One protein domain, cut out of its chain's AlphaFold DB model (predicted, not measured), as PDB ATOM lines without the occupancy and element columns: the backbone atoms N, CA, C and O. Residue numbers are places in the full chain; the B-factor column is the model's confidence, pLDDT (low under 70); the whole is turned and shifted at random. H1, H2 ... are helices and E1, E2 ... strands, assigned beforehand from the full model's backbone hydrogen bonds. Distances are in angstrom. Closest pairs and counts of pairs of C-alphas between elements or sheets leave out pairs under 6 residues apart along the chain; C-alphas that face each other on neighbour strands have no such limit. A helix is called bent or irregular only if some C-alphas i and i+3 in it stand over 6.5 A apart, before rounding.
ATOM      1  N   PRO A   2     -40.880 -19.264 -10.077       80.94
ATOM      2  CA  PRO A   2     -39.788 -19.128 -11.031       80.94
ATOM      3  C   PRO A   2     -39.662 -20.420 -11.843       80.94
ATOM      4  O   PRO A   2     -39.649 -21.516 -11.288       80.94
ATOM      5  N   VAL A   3     -39.626 -20.286 -13.161       80.75
ATOM      6  CA  VAL A   3     -39.636 -21.407 -14.110       80.75
ATOM      7  C   VAL A   3     -38.264 -21.587 -14.738       80.75
ATOM      8  O   VAL A   3     -37.763 -22.706 -14.862       80.75
ATOM      9  N   SER A   4     -37.630 -20.482 -15.109       85.00
ATOM     10  CA  SER A   4     -36.403 -20.502 -15.887       85.00
ATOM     11  C   SER A   4     -35.635 -19.199 -15.753       85.00
ATOM     12  O   SER A   4     -36.176 -18.160 -15.381       85.00
ATOM     13  N   CYS A   5     -34.349 -19.274 -16.077       87.88
ATOM     14  CA  CYS A   5     -33.536 -18.107 -16.359       87.88
ATOM     15  C   CYS A   5     -33.548 -17.868 -17.875       87.88
ATOM     16  O   CYS A   5     -33.287 -18.804 -18.637       87.88
ATOM     17  N   VAL A   6     -33.861 -16.645 -18.297       88.25
ATOM     18  CA  VAL A   6     -33.965 -16.211 -19.694       88.25
ATOM     19  C   VAL A   6     -33.118 -14.960 -19.921       88.25
ATOM     20  O   VAL A   6     -32.976 -14.133 -19.024       88.25
ATOM     21  N   ASN A   7     -32.566 -14.808 -21.125       87.62
ATOM     22  CA  ASN A   7     -31.967 -13.544 -21.551       87.62
ATOM     23  C   ASN A   7     -33.043 -12.727 -22.281       87.62
ATOM     24  O   ASN A   7     -33.505 -13.149 -23.340       87.62
ATOM     25  N   TYR A   8     -33.478 -11.617 -21.690       88.12
ATOM     26  CA  TYR A   8     -34.534 -10.746 -22.210       88.12
ATOM     27  C   TYR A   8     -34.128  -9.280 -22.017       88.12
ATOM     28  O   TYR A   8     -33.654  -8.916 -20.941       88.12
ATOM     29  N   ASN A   9     -34.293  -8.454 -23.056       85.50
ATOM     30  CA  ASN A   9     -33.852  -7.049 -23.102       85.50
ATOM     31  C   ASN A   9     -32.372  -6.864 -22.709       85.50
ATOM     32  O   ASN A   9     -32.040  -6.048 -21.849       85.50
ATOM     33  N   ASN A  10     -31.490  -7.691 -23.288       80.50
ATOM     34  CA  ASN A  10     -30.046  -7.757 -22.990       80.50
ATOM     35  C   ASN A  10     -29.710  -7.995 -21.505       80.50
ATOM     36  O   ASN A  10     -28.587  -7.765 -21.058       80.50
ATOM     37  N   GLY A  11     -30.684  -8.462 -20.724       84.75
ATOM     38  CA  GLY A  11     -30.549  -8.742 -19.308       84.75
ATOM     39  C   GLY A  11     -30.805 -10.208 -18.997       84.75
ATOM     40  O   GLY A  11     -31.713 -10.844 -19.531       84.75
ATOM     41  N   HIS A  12     -30.034 -10.746 -18.053       88.94
ATOM     42  CA  HIS A  12     -30.331 -12.048 -17.468       88.94
ATOM     43  C   HIS A  12     -31.454 -11.905 -16.440       88.94
ATOM     44  O   HIS A  12     -31.297 -11.270 -15.391       88.94
ATOM     45  N   MET A  13     -32.593 -12.507 -16.757       90.94
ATOM     46  CA  MET A  13     -33.825 -12.423 -15.990       90.94
ATOM     47  C   MET A  13     -34.277 -13.813 -15.546       90.94
ATOM     48  O   MET A  13     -34.005 -14.825 -16.186       90.94
ATOM     49  N   ILE A  14     -35.025 -13.872 -14.457       90.00
ATOM     50  CA  ILE A  14     -35.724 -15.062 -13.991       90.00
ATOM     51  C   ILE A  14     -37.185 -14.886 -14.365       90.00
ATOM     52  O   ILE A  14     -37.832 -13.923 -13.949       90.00
ATOM     53  N   LYS A  15     -37.704 -15.813 -15.162       90.00
ATOM     54  CA  LYS A  15     -39.099 -15.833 -15.575       90.00
ATOM     55  C   LYS A  15     -39.945 -16.550 -14.537       90.00
ATOM     56  O   LYS A  15     -39.608 -17.637 -14.069       90.00
ATOM     57  N   PHE A  16     -41.078 -15.944 -14.228       88.19
ATOM     58  CA  PHE A  16     -42.090 -16.442 -13.322       88.19
ATOM     59  C   PHE A  16     -43.390 -16.678 -14.077       88.19
ATOM     60  O   PHE A  16     -43.836 -15.843 -14.864       88.19
ATOM     61  N   GLU A  17     -44.039 -17.797 -13.776       86.00
ATOM     62  CA  GLU A  17     -45.407 -18.064 -14.212       86.00
ATOM     63  C   GLU A  17     -46.366 -17.952 -13.022       86.00
ATOM     64  O   GLU A  17     -46.092 -18.447 -11.918       86.00
ATOM     65  N   ILE A  18     -47.478 -17.251 -13.242       81.81
ATOM     66  CA  ILE A  18     -48.570 -17.078 -12.284       81.81
ATOM     67  C   ILE A  18     -49.685 -18.036 -12.682       81.81
ATOM     68  O   ILE A  18     -50.131 -18.032 -13.830       81.81
ATOM     69  N   TYR A  19     -50.159 -18.821 -11.720       79.88
ATOM     70  CA  TYR A  19     -51.277 -19.740 -11.901       79.88
ATOM     71  C   TYR A  19     -52.428 -19.367 -10.977       79.88
ATOM     72  O   TYR A  19     -52.222 -18.800  -9.903       79.88
ATOM     73  N   GLU A  20     -53.639 -19.727 -11.381       78.00
ATOM     74  CA  GLU A  20     -54.816 -19.582 -10.535       78.00
ATOM     75  C   GLU A  20     -54.740 -20.528  -9.333       78.00
ATOM     76  O   GLU A  20     -54.522 -21.732  -9.486       78.00
ATOM     77  N   THR A  21     -54.935 -19.996  -8.125       73.00
ATOM     78  CA  THR A  21     -54.760 -20.740  -6.866       73.00
ATOM     79  C   THR A  21     -55.607 -22.015  -6.824       73.00
ATOM     80  O   THR A  21     -55.117 -23.055  -6.385       73.00
ATOM     81  N   ALA A  22     -56.833 -21.965  -7.360       69.38
ATOM     82  CA  ALA A  22     -57.764 -23.095  -7.412       69.38
ATOM     83  C   ALA A  22     -57.254 -24.282  -8.255       69.38
ATOM     84  O   ALA A  22     -57.591 -25.428  -7.968       69.38
ATOM     85  N   ASN A  23     -56.405 -24.013  -9.250       60.34
ATOM     86  CA  ASN A  23     -55.872 -24.999 -10.193       60.34
ATOM     87  C   ASN A  23     -54.359 -25.222 -10.026       60.34
ATOM     88  O   ASN A  23     -53.745 -25.946 -10.808       60.34
ATOM     89  N   SER A  24     -53.755 -24.633  -8.990       56.97
ATOM     90  CA  SER A  24     -52.306 -24.645  -8.750       56.97
ATOM     91  C   SER A  24     -51.701 -26.046  -8.587       56.97
ATOM     92  O   SER A  24     -50.520 -26.229  -8.861       56.97
ATOM     93  N   TYR A  25     -52.505 -27.052  -8.220       57.53
ATOM     94  CA  TYR A  25     -52.081 -28.458  -8.147       57.53
ATOM     95  C   TYR A  25     -51.837 -29.103  -9.522       57.53
ATOM     96  O   TYR A  25     -51.148 -30.116  -9.613       57.53
ATOM     97  N   GLN A  26     -52.392 -28.533 -10.594       56.56
ATOM     98  CA  GLN A  26     -52.193 -28.977 -11.973       56.56
ATOM     99  C   GLN A  26     -51.276 -27.983 -12.693       56.56
ATOM    100  O   GLN A  26     -51.719 -27.358 -13.654       56.56
ATOM    101  N   CYS A  27     -50.035 -27.840 -12.197       54.22
ATOM    102  CA  CYS A  27     -48.989 -26.824 -12.456       54.22
ATOM    103  C   CYS A  27     -48.746 -26.313 -13.901       54.22
ATOM    104  O   CYS A  27     -47.804 -25.563 -14.111       54.22
ATOM    105  N   HIS A  28     -49.547 -26.678 -14.902       60.62
ATOM    106  CA  HIS A  28     -49.372 -26.321 -16.307       60.62
ATOM    107  C   HIS A  28     -50.655 -25.878 -17.040       60.62
ATOM    108  O   HIS A  28     -50.545 -25.381 -18.157       60.62
ATOM    109  N   PHE A  29     -51.861 -26.016 -16.466       57.03
ATOM    110  CA  PHE A  29     -53.110 -25.847 -17.242       57.03
ATOM    111  C   PHE A  29     -53.892 -24.543 -17.008       57.03
ATOM    112  O   PHE A  29     -54.841 -24.276 -17.737       57.03
ATOM    113  N   ALA A  30     -53.493 -23.700 -16.051       68.31
ATOM    114  CA  ALA A  30     -54.219 -22.468 -15.711       68.31
ATOM    115  C   ALA A  30     -53.277 -21.272 -15.500       68.31
ATOM    116  O   ALA A  30     -53.245 -20.662 -14.428       68.31
ATOM    117  N   ARG A  31     -52.452 -20.970 -16.510       75.50
ATOM    118  CA  ARG A  31     -51.528 -19.829 -16.475       75.50
ATOM    119  C   ARG A  31     -52.307 -18.519 -16.632       75.50
ATOM    120  O   ARG A  31     -52.910 -18.290 -17.675       75.50
ATOM    121  N   ILE A  32     -52.268 -17.668 -15.608       83.31
ATOM    122  CA  ILE A  32     -52.887 -16.330 -15.601       83.31
ATOM    123  C   ILE A  32     -51.988 -15.326 -16.323       83.31
ATOM    124  O   ILE A  32     -52.466 -14.460 -17.046       83.31
ATOM    125  N   GLY A  33     -50.678 -15.436 -16.122       85.62
ATOM    126  CA  GLY A  33     -49.724 -14.501 -16.692       85.62
ATOM    127  C   GLY A  33     -48.289 -14.903 -16.416       85.62
ATOM    128  O   GLY A  33     -48.008 -15.862 -15.691       85.62
ATOM    129  N   THR A  34     -47.382 -14.146 -17.010       88.94
ATOM    130  CA  THR A  34     -45.943 -14.336 -16.879       88.94
ATOM    131  C   THR A  34     -45.284 -13.001 -16.605       88.94
ATOM    132  O   THR A  34     -45.667 -11.986 -17.187       88.94
ATOM    133  N   PHE A  35     -44.282 -13.004 -15.744       91.50
ATOM    134  CA  PHE A  35     -43.461 -11.832 -15.482       91.50
ATOM    135  C   PHE A  35     -42.003 -12.254 -15.356       91.50
ATOM    136  O   PHE A  35     -41.707 -13.432 -15.155       91.50
ATOM    137  N   VAL A  36     -41.091 -11.310 -15.505       92.50
ATOM    138  CA  VAL A  36     -39.652 -11.523 -15.371       92.50
ATOM    139  C   VAL A  36     -39.091 -10.594 -14.309       92.50
ATOM    140  O   VAL A  36     -39.588  -9.491 -14.116       92.50
ATOM    141  N   VAL A  37     -38.066 -11.050 -13.601       90.94
ATOM    142  CA  VAL A  37     -37.367 -10.281 -12.564       90.94
ATOM    143  C   VAL A  37     -35.879 -10.428 -12.817       90.94
ATOM    144  O   VAL A  37     -35.430 -11.537 -13.096       90.94
ATOM    145  N   SER A  38     -35.089  -9.361 -12.709       90.12
ATOM    146  CA  SER A  38     -33.640  -9.511 -12.878       90.12
ATOM    147  C   SER A  38     -33.045 -10.416 -11.795       90.12
ATOM    148  O   SER A  38     -33.533 -10.458 -10.660       90.12
ATOM    149  N   ILE A  39     -31.982 -11.154 -12.136       89.38
ATOM    150  CA  ILE A  39     -31.324 -12.065 -11.181       89.38
ATOM    151  C   ILE A  39     -30.911 -11.314  -9.912       89.38
ATOM    152  O   ILE A  39     -31.134 -11.823  -8.817       89.38
ATOM    153  N   ALA A  40     -30.384 -10.094 -10.043       86.94
ATOM    154  CA  ALA A  40     -29.977  -9.265  -8.911       86.94
ATOM    155  C   ALA A  40     -31.128  -9.025  -7.916       86.94
ATOM    156  O   ALA A  40     -30.986  -9.306  -6.724       86.94
ATOM    157  N   HIS A  41     -32.299  -8.595  -8.402       87.50
ATOM    158  CA  HIS A  41     -33.472  -8.344  -7.554       87.50
ATOM    159  C   HIS A  41     -34.003  -9.620  -6.902       87.50
ATOM    160  O   HIS A  41     -34.337  -9.631  -5.715       87.50
ATOM    161  N   TYR A  42     -34.050 -10.720  -7.653       89.44
ATOM    162  CA  TYR A  42     -34.464 -12.002  -7.097       89.44
ATOM    163  C   TYR A  42     -33.506 -12.498  -6.010       89.44
ATOM    164  O   TYR A  42     -33.950 -12.937  -4.950       89.44
ATOM    165  N   MET A  43     -32.197 -12.418  -6.257       87.94
ATOM    166  CA  MET A  43     -31.182 -12.875  -5.313       87.94
ATOM    167  C   MET A  43     -31.157 -12.019  -4.053       87.94
ATOM    168  O   MET A  43     -31.042 -12.563  -2.959       87.94
ATOM    169  N   ARG A  44     -31.380 -10.710  -4.178       85.31
ATOM    170  CA  ARG A  44     -31.600  -9.816  -3.038       85.31
ATOM    171  C   ARG A  44     -32.777 -10.262  -2.177       85.31
ATOM    172  O   ARG A  44     -32.608 -10.454  -0.976       85.31
ATOM    173  N   ALA A  45     -33.940 -10.508  -2.783       86.94
ATOM    174  CA  ALA A  45     -35.096 -11.026  -2.052       86.94
ATOM    175  C   ALA A  45     -34.786 -12.385  -1.395       86.94
ATOM    176  O   ALA A  45     -35.125 -12.610  -0.235       86.94
ATOM    177  N   PHE A  46     -34.090 -13.278  -2.101       88.75
ATOM    178  CA  PHE A  46     -33.689 -14.583  -1.577       88.75
ATOM    179  C   PHE A  46     -32.728 -14.483  -0.382       88.75
ATOM    180  O   PHE A  46     -32.907 -15.194   0.608       88.75
ATOM    181  N   TYR A  47     -31.723 -13.609  -0.432       88.62
ATOM    182  CA  TYR A  47     -30.786 -13.433   0.677       88.62
ATOM    183  C   TYR A  47     -31.415 -12.742   1.869       88.62
ATOM    184  O   TYR A  47     -31.134 -13.143   2.993       88.62
ATOM    185  N   ASN A  48     -32.321 -11.792   1.649       87.94
ATOM    186  CA  ASN A  48     -33.094 -11.209   2.740       87.94
ATOM    187  C   ASN A  48     -33.952 -12.277   3.422       87.94
ATOM    188  O   ASN A  48     -33.914 -12.385   4.644       87.94
ATOM    189  N   TYR A  49     -34.617 -13.150   2.657       88.69
ATOM    190  CA  TYR A  49     -35.317 -14.309   3.221       88.69
ATOM    191  C   TYR A  49     -34.381 -15.196   4.056       88.69
ATOM    192  O   TYR A  49     -34.712 -15.556   5.184       88.69
ATOM    193  N   ARG A  50     -33.190 -15.526   3.538       89.62
ATOM    194  CA  ARG A  50     -32.203 -16.334   4.273       89.62
ATOM    195  C   ARG A  50     -31.698 -15.641   5.532       89.62
ATOM    196  O   ARG A  50     -31.622 -16.285   6.570       89.62
ATOM    197  N   ALA A  51     -31.451 -14.339   5.482       88.88
ATOM    198  CA  ALA A  51     -31.081 -13.552   6.650       88.88
ATOM    199  C   ALA A  51     -32.180 -13.580   7.727       88.88
ATOM    200  O   ALA A  51     -31.855 -13.703   8.906       88.88
ATOM    201  N   LEU A  52     -33.467 -13.534   7.349       88.94
ATOM    202  CA  LEU A  52     -34.578 -13.679   8.302       88.94
ATOM    203  C   LEU A  52     -34.602 -15.057   8.960       88.94
ATOM    204  O   LEU A  52     -34.769 -15.152  10.174       88.94
ATOM    205  N   VAL A  53     -34.451 -16.119   8.167       90.25
ATOM    206  CA  VAL A  53     -34.558 -17.506   8.648       90.25
ATOM    207  C   VAL A  53     -33.340 -17.909   9.479       90.25
ATOM    208  O   VAL A  53     -33.488 -18.511  10.541       90.25
ATOM    209  N   ASP A  54     -32.138 -17.550   9.031       91.06
ATOM    210  CA  ASP A  54     -30.880 -18.022   9.615       91.06
ATOM    211  C   ASP A  54     -30.290 -17.009  10.629       91.06
ATOM    212  O   ASP A  54     -29.475 -17.368  11.486       91.06
ATOM    213  N   GLY A  55     -30.731 -15.745  10.605       90.25
ATOM    214  CA  GLY A  55     -30.309 -14.692  11.534       90.25
ATOM    215  C   GLY A  55     -28.802 -14.433  11.488       90.25
ATOM    216  O   GLY A  55     -28.223 -14.252  10.421       90.25
ATOM    217  N   LYS A  56     -28.139 -14.441  12.651       88.00
ATOM    218  CA  LYS A  56     -26.686 -14.185  12.760       88.00
ATOM    219  C   LYS A  56     -25.797 -15.255  12.112       88.00
ATOM    220  O   LYS A  56     -24.592 -15.052  12.005       88.00
ATOM    221  N   TYR A  57     -26.357 -16.420  11.786       90.00
ATOM    222  CA  TYR A  57     -25.622 -17.521  11.160       90.00
ATOM    223  C   TYR A  57     -25.600 -17.413   9.636       90.00
ATOM    224  O   TYR A  57     -24.866 -18.152   8.985       90.00
ATOM    225  N   PHE A  58     -26.392 -16.500   9.071       89.56
ATOM    226  CA  PHE A  58     -26.344 -16.208   7.654       89.56
ATOM    227  C   PHE A  58     -25.083 -15.413   7.318       89.56
ATOM    228  O   PHE A  58     -24.848 -14.342   7.876       89.56
ATOM    229  N   SER A  59     -24.306 -15.912   6.365       85.12
ATOM    230  CA  SER A  59     -23.234 -15.169   5.709       85.12
ATOM    231  C   SER A  59     -23.546 -15.066   4.225       85.12
ATOM    232  O   SER A  59     -23.904 -16.068   3.599       85.12
ATOM    233  N   LEU A  60     -23.383 -13.873   3.653       83.44
ATOM    234  CA  LEU A  60     -23.492 -13.698   2.209       83.44
ATOM    235  C   LEU A  60     -22.403 -14.527   1.508       83.44
ATOM    236  O   LEU A  60     -21.255 -14.510   1.956       83.44
ATOM    237  N   PRO A  61     -22.745 -15.255   0.434       84.69
ATOM    238  CA  PRO A  61     -21.743 -15.897  -0.406       84.69
ATOM    239  C   PRO A  61     -20.740 -14.888  -0.984       84.69
ATOM    240  O   PRO A  61     -21.091 -13.742  -1.259       84.69
ATOM    241  N   GLU A  62     -19.494 -15.314  -1.198       79.31
ATOM    242  CA  GLU A  62     -18.423 -14.449  -1.721       79.31
ATOM    243  C   GLU A  62     -18.736 -13.919  -3.133       79.31
ATOM    244  O   GLU A  62     -18.403 -12.790  -3.476       79.31
ATOM    245  N   ARG A 150     -27.570 -21.948  -5.092       76.31
ATOM    246  CA  ARG A 150     -28.587 -22.655  -5.888       76.31
ATOM    247  C   ARG A 150     -29.974 -22.424  -5.292       76.31
ATOM    248  O   ARG A 150     -30.412 -23.227  -4.463       76.31
ATOM    249  N   PRO A 151     -30.663 -21.332  -5.652       71.75
ATOM    250  CA  PRO A 151     -31.981 -21.074  -5.111       71.75
ATOM    251  C   PRO A 151     -32.946 -22.145  -5.614       71.75
ATOM    252  O   PRO A 151     -32.934 -22.549  -6.778       71.75
ATOM    253  N   THR A 152     -33.789 -22.636  -4.716       69.00
ATOM    254  CA  THR A 152     -34.795 -23.641  -5.040       69.00
ATOM    255  C   THR A 152     -35.967 -22.966  -5.745       69.00
ATOM    256  O   THR A 152     -36.832 -22.370  -5.113       69.00
ATOM    257  N   PHE A 153     -36.040 -23.079  -7.072       64.25
ATOM    258  CA  PHE A 153     -37.131 -22.468  -7.843       64.25
ATOM    259  C   PHE A 153     -38.530 -23.072  -7.573       64.25
ATOM    260  O   PHE A 153     -39.552 -22.497  -7.934       64.25
ATOM    261  N   TYR A 154     -38.611 -24.206  -6.874       54.62
ATOM    262  CA  TYR A 154     -39.854 -24.967  -6.707       54.62
ATOM    263  C   TYR A 154     -40.669 -24.644  -5.441       54.62
ATOM    264  O   TYR A 154     -41.719 -25.248  -5.240       54.62
ATOM    265  N   GLN A 155     -40.220 -23.735  -4.569       53.22
ATOM    266  CA  GLN A 155     -40.764 -23.623  -3.203       53.22
ATOM    267  C   GLN A 155     -41.602 -22.371  -2.897       53.22
ATOM    268  O   GLN A 155     -41.827 -22.066  -1.730       53.22
ATOM    269  N   CYS A 156     -42.188 -21.694  -3.890       54.03
ATOM    270  CA  CYS A 156     -43.115 -20.578  -3.608       54.03
ATOM    271  C   CYS A 156     -44.417 -20.987  -2.883       54.03
ATOM    272  O   CYS A 156     -45.313 -20.162  -2.756       54.03
ATOM    273  N   GLN A 157     -44.575 -22.236  -2.428       55.72
ATOM    274  CA  GLN A 157     -45.695 -22.592  -1.554       55.72
ATOM    275  C   GLN A 157     -45.587 -21.896  -0.184       55.72
ATOM    276  O   GLN A 157     -46.618 -21.517   0.362       55.72
ATOM    277  N   ASN A 158     -44.364 -21.610   0.292       62.47
ATOM    278  CA  ASN A 158     -44.119 -20.851   1.522       62.47
ATOM    279  C   ASN A 158     -43.242 -19.630   1.210       62.47
ATOM    280  O   ASN A 158     -42.027 -19.655   1.368       62.47
ATOM    281  N   CYS A 159     -43.854 -18.550   0.720       75.69
ATOM    282  CA  CYS A 159     -43.139 -17.291   0.475       75.69
ATOM    283  C   CYS A 159     -42.855 -16.490   1.760       75.69
ATOM    284  O   CYS A 159     -42.051 -15.557   1.753       75.69
ATOM    285  N   LYS A 160     -43.547 -16.846   2.845       82.62
ATOM    286  CA  LYS A 160     -43.359 -16.310   4.188       82.62
ATOM    287  C   LYS A 160     -42.510 -17.308   4.986       82.62
ATOM    288  O   LYS A 160     -42.811 -18.500   4.910       82.62
ATOM    289  N   PRO A 161     -41.473 -16.866   5.718       84.06
ATOM    290  CA  PRO A 161     -40.717 -17.766   6.579       84.06
ATOM    291  C   PRO A 161     -41.630 -18.327   7.677       84.06
ATOM    292  O   PRO A 161     -42.419 -17.586   8.263       84.06
ATOM    293  N   ASP A 162     -41.517 -19.626   7.967       87.50
ATOM    294  CA  ASP A 162     -42.318 -20.275   9.020       87.50
ATOM    295  C   ASP A 162     -42.003 -19.690  10.411       87.50
ATOM    296  O   ASP A 162     -42.874 -19.610  11.277       87.50
ATOM    297  N   ALA A 163     -40.755 -19.258  10.611       89.75
ATOM    298  CA  ALA A 163     -40.295 -18.515  11.775       89.75
ATOM    299  C   ALA A 163     -39.151 -17.572  11.379       89.75
ATOM    300  O   ALA A 163     -38.323 -17.906  10.529       89.75
ATOM    301  N   ILE A 164     -39.095 -16.408  12.023       88.12
ATOM    302  CA  ILE A 164     -37.954 -15.493  11.943       88.12
ATOM    303  C   ILE A 164     -36.977 -15.872  13.056       88.12
ATOM    304  O   ILE A 164     -37.387 -16.137  14.187       88.12
ATOM    305  N   SER A 165     -35.684 -15.913  12.742       90.94
ATOM    306  CA  SER A 165     -34.637 -16.184  13.721       90.94
ATOM    307  C   SER A 165     -34.671 -15.148  14.841       90.94
ATOM    308  O   SER A 165     -34.577 -13.952  14.584       90.94
ATOM    309  N   GLU A 166     -34.683 -15.593  16.098       91.25
ATOM    310  CA  GLU A 166     -34.572 -14.706  17.272       91.25
ATOM    311  C   GLU A 166     -33.266 -13.893  17.278       91.25
ATOM    312  O   GLU A 166     -33.138 -12.890  17.976       91.25
ATOM    313  N   THR A 167     -32.274 -14.342  16.507       89.75
ATOM    314  CA  THR A 167     -30.978 -13.671  16.367       89.75
ATOM    315  C   THR A 167     -30.922 -12.692  15.198       89.75
ATOM    316  O   THR A 167     -29.885 -12.061  14.993       89.75
ATOM    317  N   PHE A 168     -31.995 -12.582  14.412       85.19
ATOM    318  CA  PHE A 168     -32.067 -11.627  13.321       85.19
ATOM    319  C   PHE A 168     -32.119 -10.198  13.868       85.19
ATOM    320  O   PHE A 168     -32.921  -9.861  14.736       85.19
ATOM    321  N   ASN A 169     -31.266  -9.338  13.321       80.12
ATOM    322  CA  ASN A 169     -31.295  -7.910  13.577       80.12
ATOM    323  C   ASN A 169     -30.907  -7.177  12.295       80.12
ATOM    324  O   ASN A 169     -29.806  -7.370  11.779       80.12
ATOM    325  N   LYS A 170     -31.791  -6.296  11.818       74.94
ATOM    326  CA  LYS A 170     -31.554  -5.486  10.619       74.94
ATOM    327  C   LYS A 170     -30.303  -4.602  10.741       74.94
ATOM    328  O   LYS A 170     -29.635  -4.374   9.743       74.94
ATOM    329  N   PHE A 171     -29.969  -4.132  11.946       72.19
ATOM    330  CA  PHE A 171     -28.851  -3.205  12.180       72.19
ATOM    331  C   PHE A 171     -27.479  -3.875  12.283       72.19
ATOM    332  O   PHE A 171     -26.469  -3.213  12.081       72.19
ATOM    333  N   SER A 172     -27.423  -5.159  12.644       67.69
ATOM    334  CA  SER A 172     -26.158  -5.868  12.890       67.69
ATOM    335  C   SER A 172     -25.956  -7.089  11.995       67.69
ATOM    336  O   SER A 172     -25.001  -7.832  12.196       67.69
ATOM    337  N   GLY A 173     -26.883  -7.346  11.072       63.72
ATOM    338  CA  GLY A 173     -26.879  -8.509  10.189       63.72
ATOM    339  C   GLY A 173     -26.569  -8.152   8.739       63.72
ATOM    340  O   GLY A 173     -26.649  -6.995   8.333       63.72
ATOM    341  N   SER A 174     -26.262  -9.174   7.941       65.38
ATOM    342  CA  SER A 174     -26.047  -9.087   6.489       65.38
ATOM    343  C   SER A 174     -27.366  -8.894   5.724       65.38
ATOM    344  O   SER A 174     -27.736  -9.707   4.880       65.38
ATOM    345  N   TRP A 175     -28.113  -7.842   6.064       73.00
ATOM    346  CA  TRP A 175     -29.349  -7.457   5.387       73.00
ATOM    347  C   TRP A 175     -29.023  -6.702   4.097       73.00
ATOM    348  O   TRP A 175     -28.389  -5.650   4.135       73.00
ATOM    349  N   TYR A 176     -29.464  -7.220   2.952       69.12
ATOM    350  CA  TYR A 176     -28.999  -6.775   1.635       69.12
ATOM    351  C   TYR A 176     -29.843  -5.630   1.031       69.12
ATOM    352  O   TYR A 176     -29.786  -5.396  -0.172       69.12
ATOM    353  N   ASP A 177     -30.668  -4.927   1.823       65.31
ATOM    354  CA  ASP A 177     -31.782  -4.140   1.257       65.31
ATOM    355  C   ASP A 177     -31.744  -2.608   1.361       65.31
ATOM    356  O   ASP A 177     -32.615  -2.001   0.767       65.31
ATOM    357  N   ASP A 178     -30.805  -1.928   2.027       52.03
ATOM    358  CA  ASP A 178     -30.929  -0.451   2.128       52.03
ATOM    359  C   ASP A 178     -29.602   0.320   2.201       52.03
ATOM    360  O   ASP A 178     -29.490   1.388   1.611       52.03
ATOM    361  N   ALA A 179     -28.582  -0.182   2.902       47.12
ATOM    362  CA  ALA A 179     -27.393   0.627   3.198       47.12
ATOM    363  C   ALA A 179     -26.514   0.900   1.964       47.12
ATOM    364  O   ALA A 179     -26.209   2.050   1.678       47.12
ATOM    365  N   TYR A 180     -26.200  -0.134   1.179       50.22
ATOM    366  CA  TYR A 180     -25.299  -0.013   0.022       50.22
ATOM    367  C   TYR A 180     -25.821   0.950  -1.058       50.22
ATOM    368  O   TYR A 180     -25.075   1.694  -1.679       50.22
ATOM    369  N   ILE A 181     -27.139   0.970  -1.246       45.38
ATOM    370  CA  ILE A 181     -27.805   1.857  -2.202       45.38
ATOM    371  C   ILE A 181     -27.874   3.295  -1.692       45.38
ATOM    372  O   ILE A 181     -27.733   4.235  -2.471       45.38
ATOM    373  N   ASN A 182     -28.124   3.472  -0.396       43.47
ATOM    374  CA  ASN A 182     -28.225   4.803   0.183       43.47
ATOM    375  C   ASN A 182     -26.856   5.497   0.199       43.47
ATOM    376  O   ASN A 182     -26.801   6.674  -0.140       43.47
ATOM    377  N   ASP A 183     -25.776   4.760   0.479       48.62
ATOM    378  CA  ASP A 183     -24.415   5.308   0.465       48.62
ATOM    379  C   ASP A 183     -23.960   5.692  -0.958       48.62
ATOM    380  O   ASP A 183     -23.397   6.771  -1.145       48.62
ATOM    381  N   ALA A 184     -24.287   4.897  -1.987       47.31
ATOM    382  CA  ALA A 184     -23.963   5.229  -3.382       47.31
ATOM    383  C   ALA A 184     -24.719   6.471  -3.904       47.31
ATOM    384  O   ALA A 184     -24.169   7.294  -4.639       47.31
ATOM    385  N   VAL A 185     -25.982   6.648  -3.504       47.28
ATOM    386  CA  VAL A 185     -26.796   7.810  -3.906       47.28
ATOM    387  C   VAL A 185     -26.384   9.081  -3.158       47.28
ATOM    388  O   VAL A 185     -26.433  10.174  -3.733       47.28
ATOM    389  N   ASP A 186     -25.984   8.970  -1.892       50.44
ATOM    390  CA  ASP A 186     -25.512  10.117  -1.117       50.44
ATOM    391  C   ASP A 186     -24.115  10.570  -1.595       50.44
ATOM    392  O   ASP A 186     -23.880  11.778  -1.685       50.44
ATOM    393  N   ALA A 187     -23.244   9.651  -2.036       52.44
ATOM    394  CA  ALA A 187     -21.979   9.983  -2.704       52.44
ATOM    395  C   ALA A 187     -22.196  10.775  -4.010       52.44
ATOM    396  O   ALA A 187     -21.599  11.833  -4.202       52.44
ATOM    397  N   TYR A 188     -23.138  10.347  -4.860       46.91
ATOM    398  CA  TYR A 188     -23.431  11.026  -6.130       46.91
ATOM    399  C   TYR A 188     -24.062  12.424  -5.958       46.91
ATOM    400  O   TYR A 188     -23.827  13.336  -6.754       46.91
ATOM    401  N   ASN A 189     -24.876  12.627  -4.914       48.56
ATOM    402  CA  ASN A 189     -25.459  13.944  -4.626       48.56
ATOM    403  C   ASN A 189     -24.479  14.886  -3.907       48.56
ATOM    404  O   ASN A 189     -24.633  16.101  -4.016       48.56
ATOM    405  N   SER A 190     -23.481  14.351  -3.197       52.00
ATOM    406  CA  SER A 190     -22.452  15.144  -2.517       52.00
ATOM    407  C   SER A 190     -21.517  15.867  -3.491       52.00
ATOM    408  O   SER A 190     -21.005  16.929  -3.149       52.00
ATOM    409  N   ASP A 223     -31.632   1.800 -27.937       49.59
ATOM    410  CA  ASP A 223     -32.975   1.883 -27.352       49.59
ATOM    411  C   ASP A 223     -33.047   1.088 -26.030       49.59
ATOM    412  O   ASP A 223     -33.622   1.548 -25.045       49.59
ATOM    413  N   ASP A 224     -32.358  -0.053 -25.939       47.41
ATOM    414  CA  ASP A 224     -32.367  -0.912 -24.746       47.41
ATOM    415  C   ASP A 224     -31.620  -0.314 -23.541       47.41
ATOM    416  O   ASP A 224     -32.089  -0.415 -22.402       47.41
ATOM    417  N   ALA A 225     -30.482   0.354 -23.768       52.09
ATOM    418  CA  ALA A 225     -29.794   1.101 -22.713       52.09
ATOM    419  C   ALA A 225     -30.678   2.238 -22.177       52.09
ATOM    420  O   ALA A 225     -30.729   2.474 -20.969       52.09
ATOM    421  N   TYR A 226     -31.440   2.887 -23.063       58.62
ATOM    422  CA  TYR A 226     -32.409   3.910 -22.692       58.62
ATOM    423  C   TYR A 226     -33.576   3.340 -21.871       58.62
ATOM    424  O   TYR A 226     -33.943   3.944 -20.866       58.62
ATOM    425  N   TYR A 227     -34.134   2.174 -22.218       51.75
ATOM    426  CA  TYR A 227     -35.200   1.546 -21.422       51.75
ATOM    427  C   TYR A 227     -34.716   1.060 -20.052       51.75
ATOM    428  O   TYR A 227     -35.437   1.254 -19.072       51.75
ATOM    429  N   ASN A 228     -33.508   0.498 -19.952       51.94
ATOM    430  CA  ASN A 228     -32.925   0.113 -18.663       51.94
ATOM    431  C   ASN A 228     -32.619   1.340 -17.793       51.94
ATOM    432  O   ASN A 228     -33.020   1.368 -16.632       51.94
ATOM    433  N   ALA A 229     -32.016   2.390 -18.361       56.38
ATOM    434  CA  ALA A 229     -31.748   3.638 -17.646       56.38
ATOM    435  C   ALA A 229     -33.042   4.370 -17.252       56.38
ATOM    436  O   ALA A 229     -33.137   4.932 -16.165       56.38
ATOM    437  N   LYS A 230     -34.073   4.343 -18.106       58.94
ATOM    438  CA  LYS A 230     -35.393   4.908 -17.805       58.94
ATOM    439  C   LYS A 230     -36.109   4.110 -16.724       58.94
ATOM    440  O   LYS A 230     -36.718   4.720 -15.852       58.94
ATOM    441  N   PHE A 231     -36.044   2.782 -16.770       61.06
ATOM    442  CA  PHE A 231     -36.578   1.923 -15.716       61.06
ATOM    443  C   PHE A 231     -35.885   2.219 -14.390       61.06
ATOM    444  O   PHE A 231     -36.555   2.463 -13.394       61.06
ATOM    445  N   GLU A 232     -34.555   2.261 -14.396       54.94
ATOM    446  CA  GLU A 232     -33.754   2.582 -13.224       54.94
ATOM    447  C   GLU A 232     -34.091   3.984 -12.698       54.94
ATOM    448  O   GLU A 232     -34.359   4.161 -11.514       54.94
ATOM    449  N   PHE A 233     -34.221   4.975 -13.579       63.03
ATOM    450  CA  PHE A 233     -34.648   6.324 -13.223       63.03
ATOM    451  C   PHE A 233     -36.077   6.381 -12.657       63.03
ATOM    452  O   PHE A 233     -36.310   7.052 -11.652       63.03
ATOM    453  N   GLU A 234     -37.054   5.709 -13.273       55.16
ATOM    454  CA  GLU A 234     -38.437   5.651 -12.780       55.16
ATOM    455  C   GLU A 234     -38.524   4.917 -11.440       55.16
ATOM    456  O   GLU A 234     -39.248   5.360 -10.546       55.16
ATOM    457  N   PHE A 235     -37.725   3.866 -11.270       57.28
ATOM    458  CA  PHE A 235     -37.536   3.165 -10.010       57.28
ATOM    459  C   PHE A 235     -36.980   4.105  -8.935       57.28
ATOM    460  O   PHE A 235     -37.611   4.286  -7.891       57.28
ATOM    461  N   TRP A 236     -35.859   4.783  -9.204       52.91
ATOM    462  CA  TRP A 236     -35.257   5.741  -8.273       52.91
ATOM    463  C   TRP A 236     -36.187   6.906  -7.967       52.91
ATOM    464  O   TRP A 236     -36.235   7.380  -6.834       52.91
ATOM    465  N   LYS A 237     -36.978   7.347  -8.945       60.03
ATOM    466  CA  LYS A 237     -38.002   8.373  -8.767       60.03
ATOM    467  C   LYS A 237     -39.132   7.903  -7.859       60.03
ATOM    468  O   LYS A 237     -39.603   8.701  -7.053       60.03
ATOM    469  N   ASP A 238     -39.571   6.652  -7.954       51.03
ATOM    470  CA  ASP A 238     -40.617   6.121  -7.076       51.03
ATOM    471  C   ASP A 238     -40.093   5.877  -5.652       51.03
ATOM    472  O   ASP A 238     -40.756   6.237  -4.678       51.03
ATOM    473  N   VAL A 239     -38.843   5.422  -5.519       51.59
ATOM    474  CA  VAL A 239     -38.107   5.381  -4.241       51.59
ATOM    475  C   VAL A 239     -37.967   6.787  -3.643       51.59
ATOM    476  O   VAL A 239     -38.209   6.990  -2.451       51.59
ATOM    477  N   LYS A 240     -37.637   7.793  -4.463       54.47
ATOM    478  CA  LYS A 240     -37.518   9.195  -4.041       54.47
ATOM    479  C   LYS A 240     -38.870   9.792  -3.659       54.47
ATOM    480  O   LYS A 240     -38.950  10.474  -2.649       54.47
ATOM    481  N   ARG A 241     -39.948   9.463  -4.374       53.25
ATOM    482  CA  ARG A 241     -41.327   9.856  -4.034       53.25
ATOM    483  C   ARG A 241     -41.782   9.235  -2.710       53.25
ATOM    484  O   ARG A 241     -42.423   9.908  -1.905       53.25
ATOM    485  N   GLN A 242     -41.409   7.983  -2.449       48.25
ATOM    486  CA  GLN A 242     -41.618   7.341  -1.147       48.25
ATOM    487  C   GLN A 242     -40.798   8.030  -0.042       48.25
ATOM    488  O   GLN A 242     -41.307   8.215   1.062       48.25
ATOM    489  N   ARG A 243     -39.574   8.493  -0.347       47.75
ATOM    490  CA  ARG A 243     -38.749   9.311   0.563       47.75
ATOM    491  C   ARG A 243     -39.278  10.732   0.768       47.75
ATOM    492  O   ARG A 243     -39.139  11.240   1.866       47.75
ATOM    493  N   GLU A 244     -39.846  11.404  -0.227       51.66
ATOM    494  CA  GLU A 244     -40.338  12.792  -0.113       51.66
ATOM    495  C   GLU A 244     -41.631  12.885   0.703       51.66
ATOM    496  O   GLU A 244     -41.906  13.901   1.335       51.66
ATOM    497  N   HIS A 245     -42.363  11.780   0.829       49.75
ATOM    498  CA  HIS A 245     -43.402  11.626   1.843       49.75
ATOM    499  C   HIS A 245     -42.852  11.420   3.277       49.75
ATOM    500  O   HIS A 245     -43.623  11.044   4.157       49.75
ATOM    501  N   ARG A 246     -41.563  11.720   3.537       44.91
ATOM    502  CA  ARG A 246     -40.812  11.549   4.806       44.91
ATOM    503  C   ARG A 246     -41.423  12.166   6.062       44.91
ATOM    504  O   ARG A 246     -41.065  11.722   7.149       44.91
ATOM    505  N   ASP A 247     -42.336  13.129   5.949       44.34
ATOM    506  CA  ASP A 247     -43.077  13.636   7.118       44.34
ATOM    507  C   ASP A 247     -44.175  12.668   7.587       44.34
ATOM    508  O   ASP A 247     -44.714  12.798   8.688       44.34
ATOM    509  N   ARG A 248     -44.473  11.631   6.798       41.91
ATOM    510  CA  ARG A 248     -45.048  10.392   7.313       41.91
ATOM    511  C   ARG A 248     -43.890   9.491   7.699       41.91
ATOM    512  O   ARG A 248     -43.249   8.893   6.843       41.91
ATOM    513  N   GLN A 249     -43.630   9.459   9.002       41.69
ATOM    514  CA  GLN A 249     -42.744   8.535   9.699       41.69
ATOM    515  C   GLN A 249     -42.565   7.219   8.926       41.69
ATOM    516  O   GLN A 249     -43.393   6.316   9.012       41.69
ATOM    517  N   LEU A 250     -41.440   7.091   8.215       43.31
ATOM    518  CA  LEU A 250     -41.018   5.865   7.516       43.31
ATOM    519  C   LEU A 250     -40.802   4.665   8.471       43.31
ATOM    520  O   LEU A 250     -40.406   3.590   8.033       43.31
ATOM    521  N   TYR A 251     -41.040   4.867   9.769       42.06
ATOM    522  CA  TYR A 251     -40.937   3.891  10.846       42.06
ATOM    523  C   TYR A 251     -42.286   3.509  11.473       42.06
ATOM    524  O   TYR A 251     -42.306   2.620  12.319       42.06
ATOM    525  N   ASP A 252     -43.402   4.113  11.050       37.16
ATOM    526  CA  ASP A 252     -44.736   3.720  11.515       37.16
ATOM    527  C   ASP A 252     -45.393   2.778  10.491       37.16
ATOM    528  O   ASP A 252     -46.162   3.167   9.617       37.16
ATOM    529  N   ASN A 253     -44.987   1.507  10.574       44.12
ATOM    530  CA  ASN A 253     -45.783   0.291  10.361       44.12
ATOM    531  C   ASN A 253     -47.143   0.445   9.647       44.12
ATOM    532  O   ASN A 253     -48.189   0.195  10.249       44.12
ATOM    533  N   GLN A 254     -47.161   0.760   8.351       43.34
ATOM    534  CA  GLN A 254     -48.380   0.563   7.552       43.34
ATOM    535  C   GLN A 254     -48.217  -0.398   6.372       43.34
ATOM    536  O   GLN A 254     -49.213  -0.804   5.781       43.34
ATOM    537  N   TYR A 255     -46.993  -0.864   6.123       42.59
ATOM    538  CA  TYR A 255     -46.723  -2.089   5.373       42.59
ATOM    539  C   TYR A 255     -45.794  -2.973   6.201       42.59
ATOM    540  O   TYR A 255     -44.589  -2.938   6.004       42.59
ATOM    541  N   GLY A 256     -46.396  -3.686   7.159       50.31
ATOM    542  CA  GLY A 256     -45.897  -4.918   7.763       50.31
ATOM    543  C   GLY A 256     -44.556  -4.869   8.496       50.31
ATOM    544  O   GLY A 256     -43.519  -4.555   7.923       50.31
ATOM    545  N   GLY A 257     -44.536  -5.263   9.770       64.94
ATOM    546  CA  GLY A 257     -43.269  -5.548  10.451       64.94
ATOM    547  C   GLY A 257     -42.465  -6.629   9.711       64.94
ATOM    548  O   GLY A 257     -42.932  -7.228   8.744       64.94
ATOM    549  N   VAL A 258     -41.261  -6.946  10.195       70.88
ATOM    550  CA  VAL A 258     -40.480  -8.098   9.688       70.88
ATOM    551  C   VAL A 258     -41.343  -9.376   9.640       70.88
ATOM    552  O   VAL A 258     -41.197 -10.193   8.734       70.88
ATOM    553  N   ASP A 259     -42.313  -9.474  10.552       73.69
ATOM    554  CA  ASP A 259     -43.321 -10.531  10.664       73.69
ATOM    555  C   ASP A 259     -44.254 -10.683   9.451       73.69
ATOM    556  O   ASP A 259     -44.842 -11.750   9.267       73.69
ATOM    557  N   ASP A 260     -44.390  -9.658   8.610       75.88
ATOM    558  CA  ASP A 260     -45.217  -9.660   7.397       75.88
ATOM    559  C   ASP A 260     -44.383  -9.732   6.111       75.88
ATOM    560  O   ASP A 260     -44.935  -9.751   5.011       75.88
ATOM    561  N   TRP A 261     -43.053  -9.814   6.225       82.25
ATOM    562  CA  TRP A 261     -42.173  -9.889   5.066       82.25
ATOM    563  C   TRP A 261     -42.434 -11.166   4.248       82.25
ATOM    564  O   TRP A 261     -42.464 -12.286   4.772       82.25
ATOM    565  N   ASN A 262     -42.604 -11.001   2.935       81.38
ATOM    566  CA  ASN A 262     -42.941 -12.071   2.002       81.38
ATOM    567  C   ASN A 262     -42.049 -11.999   0.753       81.38
ATOM    568  O   ASN A 262     -42.082 -11.019   0.008       81.38
ATOM    569  N   MET A 263     -41.302 -13.073   0.480       84.00
ATOM    570  CA  MET A 263     -40.385 -13.144  -0.663       84.00
ATOM    571  C   MET A 263     -41.113 -12.949  -1.994       84.00
ATOM    572  O   MET A 263     -40.616 -12.255  -2.874       84.00
ATOM    573  N   CYS A 264     -42.288 -13.552  -2.161       82.50
ATOM    574  CA  CYS A 264     -43.030 -13.497  -3.415       82.50
ATOM    575  C   CYS A 264     -43.605 -12.108  -3.677       82.50
ATOM    576  O   CYS A 264     -43.652 -11.696  -4.830       82.50
ATOM    577  N   GLU A 265     -43.994 -11.382  -2.629       82.00
ATOM    578  CA  GLU A 265     -44.423  -9.990  -2.752       82.00
ATOM    579  C   GLU A 265     -43.257  -9.090  -3.173       82.00
ATOM    580  O   GLU A 265     -43.399  -8.311  -4.113       82.00
ATOM    581  N   GLN A 266     -42.079  -9.265  -2.560       82.94
ATOM    582  CA  GLN A 266     -40.878  -8.522  -2.955       82.94
ATOM    583  C   GLN A 266     -40.481  -8.827  -4.401       82.94
ATOM    584  O   GLN A 266     -40.295  -7.920  -5.203       82.94
ATOM    585  N   VAL A 267     -40.418 -10.104  -4.775       84.75
ATOM    586  CA  VAL A 267     -40.097 -10.525  -6.146       84.75
ATOM    587  C   VAL A 267     -41.120  -9.986  -7.150       84.75
ATOM    588  O   VAL A 267     -40.733  -9.533  -8.222       84.75
ATOM    589  N   TYR A 268     -42.411  -9.991  -6.807       82.00
ATOM    590  CA  TYR A 268     -43.465  -9.441  -7.660       82.00
ATOM    591  C   TYR A 268     -43.357  -7.919  -7.818       82.00
ATOM    592  O   TYR A 268     -43.572  -7.414  -8.915       82.00
ATOM    593  N   LYS A 269     -42.958  -7.192  -6.765       82.44
ATOM    594  CA  LYS A 269     -42.731  -5.738  -6.807       82.44
ATOM    595  C   LYS A 269     -41.660  -5.339  -7.828       82.44
ATOM    596  O   LYS A 269     -41.790  -4.296  -8.459       82.44
ATOM    597  N   TYR A 270     -40.636  -6.173  -8.010       81.94
ATOM    598  CA  TYR A 270     -39.590  -5.986  -9.027       81.94
ATOM    599  C   TYR A 270     -39.915  -6.663 -10.370       81.94
ATOM    600  O   TYR A 270     -39.083  -6.681 -11.277       81.94
ATOM    601  N   GLY A 271     -41.101  -7.262 -10.492       85.75
ATOM    602  CA  GLY A 271     -41.535  -7.984 -11.676       85.75
ATOM    603  C   GLY A 271     -41.933  -7.060 -12.816       85.75
ATOM    604  O   GLY A 271     -42.784  -6.188 -12.666       85.75
ATOM    605  N   LEU A 272     -41.372  -7.319 -13.991       86.50
ATOM    606  CA  LEU A 272     -41.808  -6.746 -15.257       86.50
ATOM    607  C   LEU A 272     -42.762  -7.718 -15.940       86.50
ATOM    608  O   LEU A 272     -42.464  -8.908 -16.067       86.50
ATOM    609  N   TYR A 273     -43.909  -7.224 -16.397       89.81
ATOM    610  CA  TYR A 273     -44.827  -8.055 -17.168       89.81
ATOM    611  C   TYR A 273     -44.149  -8.515 -18.464       89.81
ATOM    612  O   TYR A 273     -43.572  -7.720 -19.198       89.81
ATOM    613  N   CYS A 274     -44.205  -9.818 -18.716       89.19
ATOM    614  CA  CYS A 274     -43.519 -10.465 -19.825       89.19
ATOM    615  C   CYS A 274     -44.410 -10.370 -21.072       89.19
ATOM    616  O   CYS A 274     -45.526 -10.903 -21.084       89.19
ATOM    617  N   ASP A 275     -43.936  -9.660 -22.096       88.75
ATOM    618  CA  ASP A 275     -44.607  -9.519 -23.391       88.75
ATOM    619  C   ASP A 275     -44.602 -10.834 -24.199       88.75
ATOM    620  O   ASP A 275     -44.141 -11.876 -23.733       88.75
ATOM    621  N   GLU A 276     -45.150 -10.818 -25.416       86.62
ATOM    622  CA  GLU A 276     -45.226 -12.018 -26.263       86.62
ATOM    623  C   GLU A 276     -43.835 -12.580 -26.615       86.62
ATOM    624  O   GLU A 276     -43.656 -13.798 -26.666       86.62
ATOM    625  N   GLN A 277     -42.831 -11.712 -26.779       87.38
ATOM    626  CA  GLN A 277     -41.454 -12.117 -27.071       87.38
ATOM    627  C   GLN A 277     -40.830 -12.832 -25.869       87.38
ATOM    628  O   GLN A 277     -40.311 -13.942 -25.991       87.38
ATOM    629  N   CYS A 278     -40.962 -12.241 -24.685       87.38
ATOM    630  CA  CYS A 278     -40.540 -12.826 -23.424       87.38
ATOM    631  C   CYS A 278     -41.271 -14.144 -23.125       87.38
ATOM    632  O   CYS A 278     -40.674 -15.119 -22.658       87.38
ATOM    633  N   GLN A 279     -42.568 -14.214 -23.430       85.06
ATOM    634  CA  GLN A 279     -43.347 -15.438 -23.273       85.06
ATOM    635  C   GLN A 279     -42.841 -16.543 -24.194       85.06
ATOM    636  O   GLN A 279     -42.785 -17.695 -23.760       85.06
ATOM    637  N   ALA A 280     -42.435 -16.197 -25.418       81.94
ATOM    638  CA  ALA A 280     -41.874 -17.126 -26.390       81.94
ATOM    639  C   ALA A 280     -40.473 -17.638 -26.009       81.94
ATOM    640  O   ALA A 280     -40.160 -18.781 -26.333       81.94
ATOM    641  N   LEU A 281     -39.664 -16.857 -25.274       78.00
ATOM    642  CA  LEU A 281     -38.304 -17.243 -24.848       78.00
ATOM    643  C   LEU A 281     -38.255 -18.491 -23.952       78.00
ATOM    644  O   LEU A 281     -37.224 -19.152 -23.857       78.00
ATOM    645  N   ASP A 282     -39.363 -18.815 -23.291       66.31
ATOM    646  CA  ASP A 282     -39.470 -19.980 -22.409       66.31
ATOM    647  C   ASP A 282     -40.819 -20.691 -22.544       66.31
ATOM    648  O   ASP A 282     -41.160 -21.588 -21.776       66.31
ATOM    649  N   ALA A 283     -41.605 -20.332 -23.559       57.38
ATOM    650  CA  ALA A 283     -42.545 -21.297 -24.078       57.38
ATOM    651  C   ALA A 283     -41.677 -22.461 -24.548       57.38
ATOM    652  O   ALA A 283     -40.967 -22.349 -25.548       57.38
ATOM    653  N   PHE A 284     -41.733 -23.576 -23.817       57.28
ATOM    654  CA  PHE A 284     -41.562 -24.886 -24.417       57.28
ATOM    655  C   PHE A 284     -42.514 -24.891 -25.594       57.28
ATOM    656  O   PHE A 284     -43.699 -25.215 -25.491       57.28
ATOM    657  N   THR A 285     -42.008 -24.452 -26.729       48.69
ATOM    658  CA  THR A 285     -42.601 -24.762 -27.986       48.69
ATOM    659  C   THR A 285     -42.370 -26.263 -28.046       48.69
ATOM    660  O   THR A 285     -41.392 -26.755 -28.586       48.69
TER     661      THR A 285
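AT A GLANCE: This is residues 2 to 62, 150 to 190 and 223 to 285 of the 432 residues of an uncharacterized protein of Fragilariopsis cylindrus CCMP1102 (UniProt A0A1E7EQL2). A small, strongly twisted sheet of three strands, with H5 across one face, forms one end of the domain; H1 follows the last strand, E3, with no residue between them, turns off from its direction and runs away from the sheet, and the short H4 packs beside H1 in the middle. H2 and H3 lie away from this core and touch no helix, residues 229 to 234 of H3 stick out, and the long unnamed stretch of residues 150 to 178 loops round the far end of H1 to H2. The printed part has 165 residues, with three strands followed by five helices along the chain; the sheet's order is E1 E2 E3, antiparallel throughout, and the class is mixed, helices and strands. The whole is compact, with a radius of gyration of the C-alphas of 17.7 A and spans of 49 by 42 by 35 A.

IN THESE COORDINATES: E1, residues 2 to 8, begins with C-alpha 2 at (-39.788, -19.128, -11.031). E2, residues 11 to 19, is 24.6 A long, and E3, residues 31 to 38, is 21.0 A long. H1, residues 39 to 57, is 23.7 A long and irregular, with C-alphas 53 and 56 9.5 A apart and a kink of 62 degrees near residue 51. H2 holds residues 179 to 190; H3, residues 223 to 244, is the longest at 30.3 A. H4 holds residues 263 to 269, and H5, residues 276 to 282, ends with C-alpha 282 at (-39.470, -19.980, -22.409).

HOW THE PARTS SIT: The strands form a meander, each the antiparallel neighbour of the one before. E1 and E2 are a hairpin, with N 6 and O 13 at 2.8 A; E2 and E3 are another, with N 16 and O 35 at 2.8 A. Residues 35 to 36 of E3 also pair, antiparallel, with residues 272 to 273. H5 is on the sheet at a height of 7.1 A, only just over E3, on which 3 of its 7 C-alphas fall; it runs across the strands, at 80 degrees to E3 on the local plane. The closest C-alphas of E1 and H5, those of Tyr 8 and Cys 278, are 6.5 A apart. H1 only grazes the sheet with residues 39 to 43, and H4 only grazes it with residues 267 to 269. H1, with residues 41 to 49 alone, touches H4 at a shallow tilt of 31 degrees, opposite ways; their closest C-alphas, those of Ala 45 and Met 263, are 5.9 A apart. H2 and H3 are apart and not on the sheet. Every O i to N i+4 pair is within hydrogen-bond range in H2, H3 and H4, against 13 of 15 in H1 and 2 of 3 in H5.

THE WHOLE: The C-alphas farthest apart, those of Gln 26 and Ser 190, are 54.0 A apart. Residues 63 to 149 are cut out, with 13.7 A between C-alphas 62 and 150, and residues 191 to 222, with 30.1 A between C-alphas 190 and 223. The links E2 to E3 and H3 to H4 are long; within the latter, residues 251 to 257 stand free. The mean pLDDT of the printed part is 71.1, and 73 residues are under 70, among them residues 176 to 190 and 223 to 257.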